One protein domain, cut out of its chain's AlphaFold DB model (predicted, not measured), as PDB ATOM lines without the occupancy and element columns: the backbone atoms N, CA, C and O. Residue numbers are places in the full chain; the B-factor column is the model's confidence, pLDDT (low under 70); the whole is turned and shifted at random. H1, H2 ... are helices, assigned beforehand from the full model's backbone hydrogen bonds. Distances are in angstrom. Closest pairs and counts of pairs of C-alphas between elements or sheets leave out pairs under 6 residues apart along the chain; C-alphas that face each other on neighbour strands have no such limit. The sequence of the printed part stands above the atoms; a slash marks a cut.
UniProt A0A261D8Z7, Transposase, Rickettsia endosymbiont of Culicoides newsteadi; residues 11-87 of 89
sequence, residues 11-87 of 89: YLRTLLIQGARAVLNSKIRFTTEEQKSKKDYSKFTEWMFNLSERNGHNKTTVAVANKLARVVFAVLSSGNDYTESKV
ATOM      1  N   TYR A  11       2.881  -0.982  61.293       91.00
ATOM      2  CA  TYR A  11       1.470  -0.691  61.490       91.00
ATOM      3  C   TYR A  11       0.970   0.331  60.464       91.00
ATOM      4  O   TYR A  11      -0.039   0.088  59.800       91.00
ATOM      5  N   LEU A  12       1.734   1.399  60.218       90.19
ATOM      6  CA  LEU A  12       1.416   2.397  59.196       90.19
ATOM      7  C   LEU A  12       1.354   1.778  57.793       90.19
ATOM      8  O   LEU A  12       0.431   2.059  57.029       90.19
ATOM      9  N   ARG A  13       2.301   0.892  57.452       91.62
ATOM     10  CA  ARG A  13       2.264   0.154  56.179       91.62
ATOM     11  C   ARG A  13       0.992  -0.684  56.060       91.62
ATOM     12  O   ARG A  13       0.363  -0.678  55.006       91.62
ATOM     13  N   THR A  14       0.612  -1.382  57.125       94.69
ATOM     14  CA  THR A  14      -0.612  -2.189  57.155       94.69
ATOM     15  C   THR A  14      -1.852  -1.325  56.942       94.69
ATOM     16  O   THR A  14      -2.671  -1.655  56.086       94.69
ATOM     17  N   LEU A  15      -1.963  -0.190  57.641       95.56
ATOM     18  CA  LEU A  15      -3.072   0.752  57.465       95.56
ATOM     19  C   LEU A  15      -3.156   1.277  56.028       95.56
ATOM     20  O   LEU A  15      -4.233   1.272  55.435       95.56
ATOM     21  N   LEU A  16      -2.022   1.660  55.436       95.75
ATOM     22  CA  LEU A  16      -1.972   2.132  54.052       95.75
ATOM     23  C   LEU A  16      -2.407   1.055  53.055       95.75
ATOM     24  O   LEU A  16      -3.115   1.363  52.100       95.75
ATOM     25  N   ILE A  17      -2.024  -0.206  53.269       96.88
ATOM     26  CA  ILE A  17      -2.445  -1.321  52.411       96.88
ATOM     27  C   ILE A  17      -3.953  -1.565  52.528       96.88
ATOM     28  O   ILE A  17      -4.619  -1.734  51.507       96.88
ATOM     29  N   GLN A  18      -4.507  -1.556  53.743       97.56
ATOM     30  CA  GLN A  18      -5.950  -1.732  53.949       97.56
ATOM     31  C   GLN A  18      -6.749  -0.576  53.336       97.56
ATOM     32  O   GLN A  18      -7.716  -0.811  52.610       97.56
ATOM     33  N   GLY A  19      -6.297   0.666  53.536       96.69
ATOM     34  CA  GLY A  19      -6.894   1.849  52.915       96.69
ATOM     35  C   GLY A  19      -6.830   1.797  51.387       96.69
ATOM     36  O   GLY A  19      -7.838   1.999  50.714       96.69
ATOM     37  N   ALA A  20      -5.677   1.429  50.825       97.25
ATOM     38  CA  ALA A  20      -5.512   1.250  49.386       97.25
ATOM     39  C   ALA A  20      -6.459   0.187  48.818       97.25
ATOM     40  O   ALA A  20      -7.021   0.374  47.738       97.25
ATOM     41  N   ARG A  21      -6.673  -0.908  49.553       97.12
ATOM     42  CA  ARG A  21      -7.607  -1.963  49.156       97.12
ATOM     43  C   ARG A  21      -9.044  -1.458  49.126       97.12
ATOM     44  O   ARG A  21      -9.754  -1.721  48.160       97.12
ATOM     45  N   ALA A  22      -9.457  -0.716  50.152       97.31
ATOM     46  CA  ALA A  22     -10.784  -0.113  50.214       97.31
ATOM     47  C   ALA A  22     -11.008   0.870  49.052       97.31
ATOM     48  O   ALA A  22     -12.029   0.784  48.373       97.31
ATOM     49  N   VAL A  23     -10.028   1.734  48.762       95.50
ATOM     50  CA  VAL A  23     -10.076   2.665  47.622       95.50
ATOM     51  C   VAL A  23     -10.194   1.910  46.300       95.50
ATOM     52  O   VAL A  23     -11.089   2.206  45.507       95.50
ATOM     53  N   LEU A  24      -9.332   0.916  46.065       95.50
ATOM     54  CA  LEU A  24      -9.340   0.140  44.825       95.50
ATOM     55  C   LEU A  24     -10.671  -0.602  44.638       95.50
ATOM     56  O   LEU A  24     -11.270  -0.518  43.570       95.50
ATOM     57  N   ASN A  25     -11.174  -1.262  45.685       95.75
ATOM     58  CA  ASN A  25     -12.470  -1.942  45.656       95.75
ATOM     59  C   ASN A  25     -13.622  -0.970  45.402       95.75
ATOM     60  O   ASN A  25     -14.503  -1.262  44.597       95.75
ATOM     61  N   SER A  26     -13.607   0.193  46.055       94.75
ATOM     62  CA  SER A  26     -14.617   1.230  45.854       94.75
ATOM     63  C   SER A  26     -14.635   1.701  44.402       94.75
ATOM     64  O   SER A  26     -15.698   1.775  43.795       94.75
ATOM     65  N   LYS A  27     -13.469   1.987  43.811       93.75
ATOM     66  CA  LYS A  27     -13.390   2.437  42.415       93.75
ATOM     67  C   LYS A  27     -13.794   1.341  41.431       93.75
ATOM     68  O   LYS A  27     -14.509   1.624  40.484       93.75
ATOM     69  N   ILE A  28     -13.409   0.088  41.660       89.81
ATOM     70  CA  ILE A  28     -13.828  -1.020  40.787       89.81
ATOM     71  C   ILE A  28     -15.347  -1.237  40.854       89.81
ATOM     72  O   ILE A  28     -15.967  -1.494  39.826       89.81
ATOM     73  N   ARG A  29     -15.949  -1.134  42.047       90.94
ATOM     74  CA  ARG A  29     -17.367  -1.455  42.271       90.94
ATOM     75  C   ARG A  29     -18.330  -0.332  41.891       90.94
ATOM     76  O   ARG A  29     -19.432  -0.626  41.448       90.94
ATOM     77  N   PHE A  30     -17.956   0.924  42.128       92.00
ATOM     78  CA  PHE A  30     -18.873   2.061  41.993       92.00
ATOM     79  C   PHE A  30     -18.666   2.892  40.723       92.00
ATOM     80  O   PHE A  30     -19.501   3.743  40.438       92.00
ATOM     81  N   THR A  31     -17.602   2.660  39.950       90.25
ATOM     82  CA  THR A  31     -17.453   3.311  38.642       90.25
ATOM     83  C   THR A  31     -18.361   2.627  37.624       90.25
ATOM     84  O   THR A  31     -18.191   1.439  37.338       90.25
ATOM     85  N   THR A  32     -19.314   3.382  37.073       90.06
ATOM     86  CA  THR A  32     -20.282   2.866  36.097       90.06
ATOM     87  C   THR A  32     -19.627   2.591  34.742       90.06
ATOM     88  O   THR A  32     -18.586   3.158  34.407       90.06
ATOM     89  N   GLU A  33     -20.248   1.740  33.924       86.50
ATOM     90  CA  GLU A  33     -19.757   1.458  32.566       86.50
ATOM     91  C   GLU A  33     -19.774   2.705  31.671       86.50
ATOM     92  O   GLU A  33     -18.879   2.898  30.850       86.50
ATOM     93  N   GLU A  34     -20.730   3.613  31.884       89.38
ATOM     94  CA  GLU A  34     -20.755   4.909  31.206       89.38
ATOM     95  C   GLU A  34     -19.531   5.760  31.574       89.38
ATOM     96  O   GLU A  34     -18.857   6.286  30.686       89.38
ATOM     97  N   GLN A  35     -19.191   5.836  32.867       87.00
ATOM     98  CA  GLN A  35     -17.991   6.536  33.324       87.00
ATOM     99  C   GLN A  35     -16.719   5.886  32.777       87.00
ATOM    100  O   GLN A  35     -15.813   6.598  32.348       87.00
ATOM    101  N   LYS A  36     -16.656   4.545  32.727       84.38
ATOM    102  CA  LYS A  36     -15.557   3.796  32.088       84.38
ATOM    103  C   LYS A  36     -15.389   4.170  30.622       84.38
ATOM    104  O   LYS A  36     -14.279   4.518  30.223       84.38
ATOM    105  N   SER A  37     -16.481   4.149  29.858       85.94
ATOM    106  CA  SER A  37     -16.489   4.446  28.424       85.94
ATOM    107  C   SER A  37     -16.079   5.890  28.126       85.94
ATOM    108  O   SER A  37     -15.233   6.125  27.266       85.94
ATOM    109  N   LYS A  38     -16.611   6.856  28.884       88.88
ATOM    110  CA  LYS A  38     -16.295   8.285  28.728       88.88
ATOM    111  C   LYS A  38     -14.969   8.699  29.373       88.88
ATOM    112  O   LYS A  38     -14.568   9.851  29.233       88.88
ATOM    113  N   LYS A  39     -14.299   7.781  30.081       84.12
ATOM    114  CA  LYS A  39     -13.150   8.065  30.956       84.12
ATOM    115  C   LYS A  39     -13.420   9.213  31.938       84.12
ATOM    116  O   LYS A  39     -12.541  10.021  32.228       84.12
ATOM    117  N   ASP A  40     -14.644   9.271  32.453       87.50
ATOM    118  CA  ASP A  40     -15.104  10.318  33.364       87.50
ATOM    119  C   ASP A  40     -14.692  10.006  34.813       87.50
ATOM    120  O   ASP A  40     -15.496   9.628  35.669       87.50
ATOM    121  N   TYR A  41     -13.382  10.044  35.062       88.81
ATOM    122  CA  TYR A  41     -12.762   9.857  36.373       88.81
ATOM    123  C   TYR A  41     -11.350  10.451  36.404       88.81
ATOM    124  O   TYR A  41     -10.748  10.772  35.382       88.81
ATOM    125  N   SER A  42     -10.785  10.594  37.605       90.31
ATOM    126  CA  SER A  42      -9.451  11.174  37.769       90.31
ATOM    127  C   SER A  42      -8.346  10.320  37.132       90.31
ATOM    128  O   SER A  42      -8.419   9.089  37.115       90.31
ATOM    129  N   LYS A  43      -7.243  10.965  36.715       91.19
ATOM    130  CA  LYS A  43      -6.025  10.286  36.214       91.19
ATOM    131  C   LYS A  43      -5.483   9.234  37.186       91.19
ATOM    132  O   LYS A  43      -4.861   8.254  36.780       91.19
ATOM    133  N   PHE A  44      -5.701   9.429  38.486       92.06
ATOM    134  CA  PHE A  44      -5.335   8.445  39.498       92.06
ATOM    135  C   PHE A  44      -6.184   7.177  39.393       92.06
ATOM    136  O   PHE A  44      -5.644   6.072  39.428       92.06
ATOM    137  N   THR A  45      -7.493   7.334  39.192       92.75
ATOM    138  CA  THR A  45      -8.417   6.219  38.966       92.75
ATOM    139  C   THR A  45      -8.081   5.476  37.669       92.75
ATOM    140  O   THR A  45      -7.984   4.250  37.689       92.75
ATOM    141  N   GLU A  46      -7.781   6.200  36.583       93.25
ATOM    142  CA  GLU A  46      -7.333   5.596  35.317       93.25
ATOM    143  C   GLU A  46      -6.061   4.760  35.502       93.25
ATOM    144  O   GLU A  46      -5.986   3.602  35.087       93.25
ATOM    145  N   TRP A  47      -5.060   5.321  36.186       94.31
ATOM    146  CA  TRP A  47      -3.814   4.620  36.481       94.31
ATOM    147  C   TRP A  47      -4.044   3.341  37.299       94.31
ATOM    148  O   TRP A  47      -3.418   2.319  37.011       94.31
ATOM    149  N   MET A  48      -4.952   3.371  38.282       95.06
ATOM    150  CA  MET A  48      -5.302   2.195  39.084       95.06
ATOM    151  C   MET A  48      -5.942   1.086  38.246       95.06
ATOM    152  O   MET A  48      -5.542  -0.070  38.395       95.06
ATOM    153  N   PHE A  49      -6.893   1.415  37.367       94.12
ATOM    154  CA  PHE A  49      -7.536   0.428  36.492       94.12
ATOM    155  C   PHE A  49      -6.534  -0.205  35.535       94.12
ATOM    156  O   PHE A  49      -6.357  -1.422  35.562       94.12
ATOM    157  N   ASN A  50      -5.768   0.620  34.823       94.19
ATOM    158  CA  ASN A  50      -4.732   0.151  33.907       94.19
ATOM    159  C   ASN A  50      -3.692  -0.732  34.618       94.19
ATOM    160  O   ASN A  50      -3.189  -1.706  34.059       94.19
ATOM    161  N   LEU A  51      -3.326  -0.400  35.860       95.81
ATOM    162  CA  LEU A  51      -2.397  -1.217  36.635       95.81
ATOM    163  C   LEU A  51      -3.035  -2.532  37.098       95.81
ATOM    164  O   LEU A  51      -2.372  -3.567  37.056       95.81
ATOM    165  N   SER A  52      -4.301  -2.500  37.524       95.56
ATOM    166  CA  SER A  52      -5.071  -3.685  37.917       95.56
ATOM    167  C   SER A  52      -5.224  -4.676  36.774       95.56
ATOM    168  O   SER A  52      -5.039  -5.867  37.003       95.56
ATOM    169  N   GLU A  53      -5.490  -4.199  35.561       94.56
ATOM    170  CA  GLU A  53      -5.590  -5.049  34.372       94.56
ATOM    171  C   GLU A  53      -4.259  -5.731  34.041       94.56
ATOM    172  O   GLU A  53      -4.226  -6.931  33.789       94.56
ATOM    173  N   ARG A  54      -3.138  -5.000  34.111       96.50
ATOM    174  CA  ARG A  54      -1.817  -5.556  33.763       96.50
ATOM    175  C   ARG A  54      -1.221  -6.470  34.834       96.50
ATOM    176  O   ARG A  54      -0.552  -7.442  34.505       96.50
ATOM    177  N   ASN A  55      -1.390  -6.126  36.113       95.00
ATOM    178  CA  ASN A  55      -0.623  -6.725  37.215       95.00
ATOM    179  C   ASN A  55      -1.477  -7.448  38.265       95.00
ATOM    180  O   ASN A  55      -0.924  -8.100  39.157       95.00
ATOM    181  N   GLY A  56      -2.802  -7.345  38.180       96.00
ATOM    182  CA  GLY A  56      -3.729  -7.957  39.119       96.00
ATOM    183  C   GLY A  56      -3.903  -7.185  40.432       96.00
ATOM    184  O   GLY A  56      -3.088  -6.357  40.848       96.00
ATOM    185  N   HIS A  57      -4.991  -7.514  41.127       94.50
ATOM    186  CA  HIS A  57      -5.517  -6.751  42.260       94.50
ATOM    187  C   HIS A  57      -4.522  -6.550  43.420       94.50
ATOM    188  O   HIS A  57      -4.363  -5.437  43.925       94.50
ATOM    189  N   ASN A  58      -3.827  -7.609  43.850       95.81
ATOM    190  CA  ASN A  58      -2.933  -7.538  45.014       95.81
ATOM    191  C   ASN A  58      -1.708  -6.648  44.749       95.81
ATOM    192  O   ASN A  58      -1.350  -5.827  45.592       95.81
ATOM    193  N   LYS A  59      -1.089  -6.765  43.565       97.00
ATOM    194  CA  LYS A  59       0.053  -5.919  43.185       97.00
ATOM    195  C   LYS A  59      -0.374  -4.459  43.051       97.00
ATOM    196  O   LYS A  59       0.320  -3.573  43.547       97.00
ATOM    197  N   THR A  60      -1.543  -4.214  42.463       97.44
ATOM    198  CA  THR A  60      -2.113  -2.866  42.360       97.44
ATOM    199  C   THR A  60      -2.408  -2.269  43.726       97.44
ATOM    200  O   THR A  60      -2.045  -1.124  43.964       97.44
ATOM    201  N   THR A  61      -2.963  -3.041  44.660       97.69
ATOM    202  CA  THR A  61      -3.222  -2.579  46.035       97.69
ATOM    203  C   THR A  61      -1.945  -2.070  46.708       97.69
ATOM    204  O   THR A  61      -1.925  -0.974  47.265       97.69
ATOM    205  N   VAL A  62      -0.846  -2.826  46.613       97.12
ATOM    206  CA  VAL A  62       0.446  -2.414  47.187       97.12
ATOM    207  C   VAL A  62       0.999  -1.171  46.483       97.12
ATOM    208  O   VAL A  62       1.519  -0.266  47.135       97.12
ATOM    209  N   ALA A  63       0.862  -1.089  45.159       96.94
ATOM    210  CA  ALA A  63       1.298   0.076  44.395       96.94
ATOM    211  C   ALA A  63       0.505   1.342  44.757       96.94
ATOM    212  O   ALA A  63       1.097   2.413  44.907       96.94
ATOM    213  N   VAL A  64      -0.811   1.218  44.947       96.50
ATOM    214  CA  VAL A  64      -1.694   2.292  45.423       96.50
ATOM    215  C   VAL A  64      -1.267   2.745  46.814       96.50
ATOM    216  O   VAL A  64      -1.067   3.939  47.016       96.50
ATOM    217  N   ALA A  65      -1.027   1.815  47.745       96.50
ATOM    218  CA  ALA A  65      -0.546   2.139  49.088       96.50
ATOM    219  C   ALA A  65       0.771   2.930  49.052       96.50
ATOM    220  O   ALA A  65       0.907   3.954  49.718       96.50
ATOM    221  N   ASN A  66       1.727   2.500  48.224       95.44
ATOM    222  CA  ASN A  66       2.999   3.199  48.051       95.44
ATOM    223  C   ASN A  66       2.823   4.596  47.429       95.44
ATOM    224  O   ASN A  66       3.488   5.543  47.846       95.44
ATOM    225  N   LYS A  67       1.919   4.756  46.453       94.81
ATOM    226  CA  LYS A  67       1.638   6.071  45.862       94.81
ATOM    227  C   LYS A  67       0.976   7.010  46.876       94.81
ATOM    228  O   LYS A  67       1.431   8.142  47.012       94.81
ATOM    229  N   LEU A  68      -0.004   6.531  47.643       94.50
ATOM    230  CA  LEU A  68      -0.633   7.298  48.723       94.50
ATOM    231  C   LEU A  68       0.378   7.701  49.802       94.50
ATOM    232  O   LEU A  68       0.366   8.848  50.231       94.50
ATOM    233  N   ALA A  69       1.306   6.817  50.177       94.25
ATOM    234  CA  ALA A  69       2.368   7.145  51.130       94.25
ATOM    235  C   ALA A  69       3.220   8.340  50.666       94.25
ATOM    236  O   ALA A  69       3.517   9.234  51.455       94.25
ATOM    237  N   ARG A  70       3.581   8.385  49.375       93.38
ATOM    238  CA  ARG A  70       4.338   9.508  48.795       93.38
ATOM    239  C   ARG A  70       3.527  10.798  48.755       93.38
ATOM    240  O   ARG A  70       4.084  11.856  49.015       93.38
ATOM    241  N   VAL A  71       2.232  10.710  48.449       93.69
ATOM    242  CA  VAL A  71       1.323  11.866  48.474       93.69
ATOM    243  C   VAL A  71       1.206  12.424  49.887       93.69
ATOM    244  O   VAL A  71       1.391  13.620  50.073       93.69
ATOM    245  N   VAL A  72       0.966  11.565  50.883       93.31
ATOM    246  CA  VAL A  72       0.908  11.961  52.298       93.31
ATOM    247  C   VAL A  72       2.211  12.634  52.711       93.31
ATOM    248  O   VAL A  72       2.173  13.717  53.283       93.31
ATOM    249  N   PHE A  73       3.361  12.048  52.365       92.94
ATOM    250  CA  PHE A  73       4.656  12.665  52.640       92.94
ATOM    251  C   PHE A  73       4.782  14.051  51.995       92.94
ATOM    252  O   PHE A  73       5.124  14.995  52.693       92.94
ATOM    253  N   ALA A  74       4.454  14.193  50.707       94.00
ATOM    254  CA  ALA A  74       4.558  15.464  49.990       94.00
ATOM    255  C   ALA A  74       3.625  16.552  50.552       94.00
ATOM    256  O   ALA A  74       4.023  17.711  50.654       94.00
ATOM    257  N   VAL A  75       2.396  16.192  50.935       95.25
ATOM    258  CA  VAL A  75       1.442  17.104  51.585       95.25
ATOM    259  C   VAL A  75       1.999  17.560  52.934       95.25
ATOM    260  O   VAL A  75       2.157  18.756  53.160       95.25
ATOM    261  N   LEU A  76       2.404  16.613  53.788       94.50
ATOM    262  CA  LEU A  76       2.949  16.916  55.113       94.50
ATOM    263  C   LEU A  76       4.251  17.724  55.048       94.50
ATOM    264  O   LEU A  76       4.463  18.599  55.880       94.50
ATOM    265  N   SER A  77       5.124  17.451  54.075       95.25
ATOM    266  CA  SER A  77       6.416  18.132  53.952       95.25
ATOM    267  C   SER A  77       6.315  19.507  53.301       95.25
ATOM    268  O   SER A  77       7.159  20.358  53.555       95.25
ATOM    269  N   SER A  78       5.343  19.713  52.407       93.06
ATOM    270  CA  SER A  78       5.211  20.972  51.665       93.06
ATOM    271  C   SER A  78       4.306  21.994  52.352       93.06
ATOM    272  O   SER A  78       4.347  23.161  51.977       93.06
ATOM    273  N   GLY A  79       3.479  21.566  53.313       91.38
ATOM    274  CA  GLY A  79       2.484  22.417  53.974       91.38
ATOM    275  C   GLY A  79       1.332  22.859  53.064       91.38
ATOM    276  O   GLY A  79       0.480  23.622  53.501       91.38
ATOM    277  N   ASN A  80       1.302  22.397  51.810       91.62
ATOM    278  CA  ASN A  80       0.215  22.677  50.879       91.62
ATOM    279  C   ASN A  80      -0.917  21.672  51.055       91.62
ATOM    280  O   ASN A  80      -0.680  20.495  51.339       91.62
ATOM    281  N   ASP A  81      -2.132  22.115  50.750       93.31
ATOM    282  CA  ASP A  81      -3.299  21.244  50.738       93.31
ATOM    283  C   ASP A  81      -3.196  20.134  49.685       93.31
ATOM    284  O   ASP A  81      -2.526  20.240  48.647       93.31
ATOM    285  N   TYR A  82      -3.905  19.039  49.955       91.81
ATOM    286  CA  TYR A  82      -4.027  17.929  49.022       91.81
ATOM    287  C   TYR A  82      -4.736  18.368  47.734       91.81
ATOM    288  O   TYR A  82      -5.867  18.849  47.752       91.81
ATOM    289  N   THR A  83      -4.095  18.105  46.595       89.31
ATOM    290  CA  THR A  83      -4.667  18.332  45.263       89.31
ATOM    291  C   THR A  83      -4.600  17.052  44.438       89.31
ATOM    292  O   THR A  83      -3.504  16.589  44.103       89.31
ATOM    293  N   GLU A  84      -5.754  16.496  44.058       83.38
ATOM    294  CA  GLU A  84      -5.831  15.221  43.323       83.38
ATOM    295  C   GLU A  84      -5.099  15.264  41.968       83.38
ATOM    296  O   GLU A  84      -4.490  14.277  41.554       83.38
ATOM    297  N   SER A  85      -5.070  16.422  41.303       82.25
ATOM    298  CA  SER A  85      -4.375  16.609  40.021       82.25
ATOM    299  C   SER A  85      -2.874  16.289  40.078       82.25
ATOM    300  O   SER A  85      -2.322  15.816  39.086       82.25
ATOM    301  N   LYS A  86      -2.226  16.478  41.235       82.62
ATOM    302  CA  LYS A  86      -0.790  16.208  41.442       82.62
ATOM    303  C   LYS A  86      -0.483  14.743  41.770       82.62
ATOM    304  O   LYS A  86       0.677  14.354  41.857       82.62
ATOM    305  N   VAL A  87      -1.502  13.904  41.976       84.75
ATOM    306  CA  VAL A  87      -1.303  12.498  42.372       84.75
ATOM    307  C   VAL A  87      -0.803  11.647  41.202       84.75
ATOM    308  O   VAL A  87      -0.014  10.721  41.404       84.75
TER     309      VAL A  87
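What this domain is: This is residues 11 to 87 of the 89 residues of the protein "Transposase" of Rickettsia endosymbiont of Culicoides newsteadi (UniProt A0A261D8Z7). Two long helices, H4 and H1, cross near their middles as an X, and H3 folds back from the beginning of H4 as a helical hairpin. Short H2 sits off the far end of H1, touching no helix, while after H4 the last residues fold back, with residues 76 to 81 sticking out. The 77 printed residues include four named helices, H1 H2 H3 H4 along the chain, and no named strand; the class is all helix. The whole is compact, with a radius of gyration of the C-alphas of 13.1 A and spans of 37 by 25 by 19 A.

How they stand to each other: H4, residues 57 to 78, touches H1, residues 11 to 30, with its residues 61 to 69 alone. Their closest C-alphas, those of Ala 20 and Ala 65, are 5.1 A apart, and they run opposite ways at a steep tilt of 65 degrees. H3, residues 43 to 55, forms a helical hairpin with H4, opposite ways at a shallow tilt of 33 degrees, only just short of steep. Residues 48 to 52 touch residues 59 to 64, the closest C-alphas being those of Ser 52 and Thr 60 at 5.4 A. H1 and H3 only just touch, with 3 pairs of C-alphas within 8 A, the closest those of Lys 27 and Thr 45 at 7.1 A; they are about perpendicular at 84 degrees. The helix packing is mostly crossed, but only just: of the 3 touching pairs, 1 is at a shallow tilt. H2, residues 33 to 38, is apart from H1, H3 and H4. In H1, H2, H3 and H4 every O i to N i+4 pair is within hydrogen-bond range.

Where its parts are: H4 is 31.2 A long and ends at C-alpha 78 at (5.211, 20.972, 51.665). H1, 28.3 A long, begins at C-alpha 11 at (1.470, -0.691, 61.490). H3 measures 17.9 A and H2 8.6 A.

The domain as a whole: The C-alphas farthest apart, those of Tyr 11 and Lys 38, are 38.3 A apart. The printed part has no cut, and the links H1 to H2, H2 to H3 and H3 to H4 are tight. The mean pLDDT of the printed part is 92.8, and no printed residue is under 70.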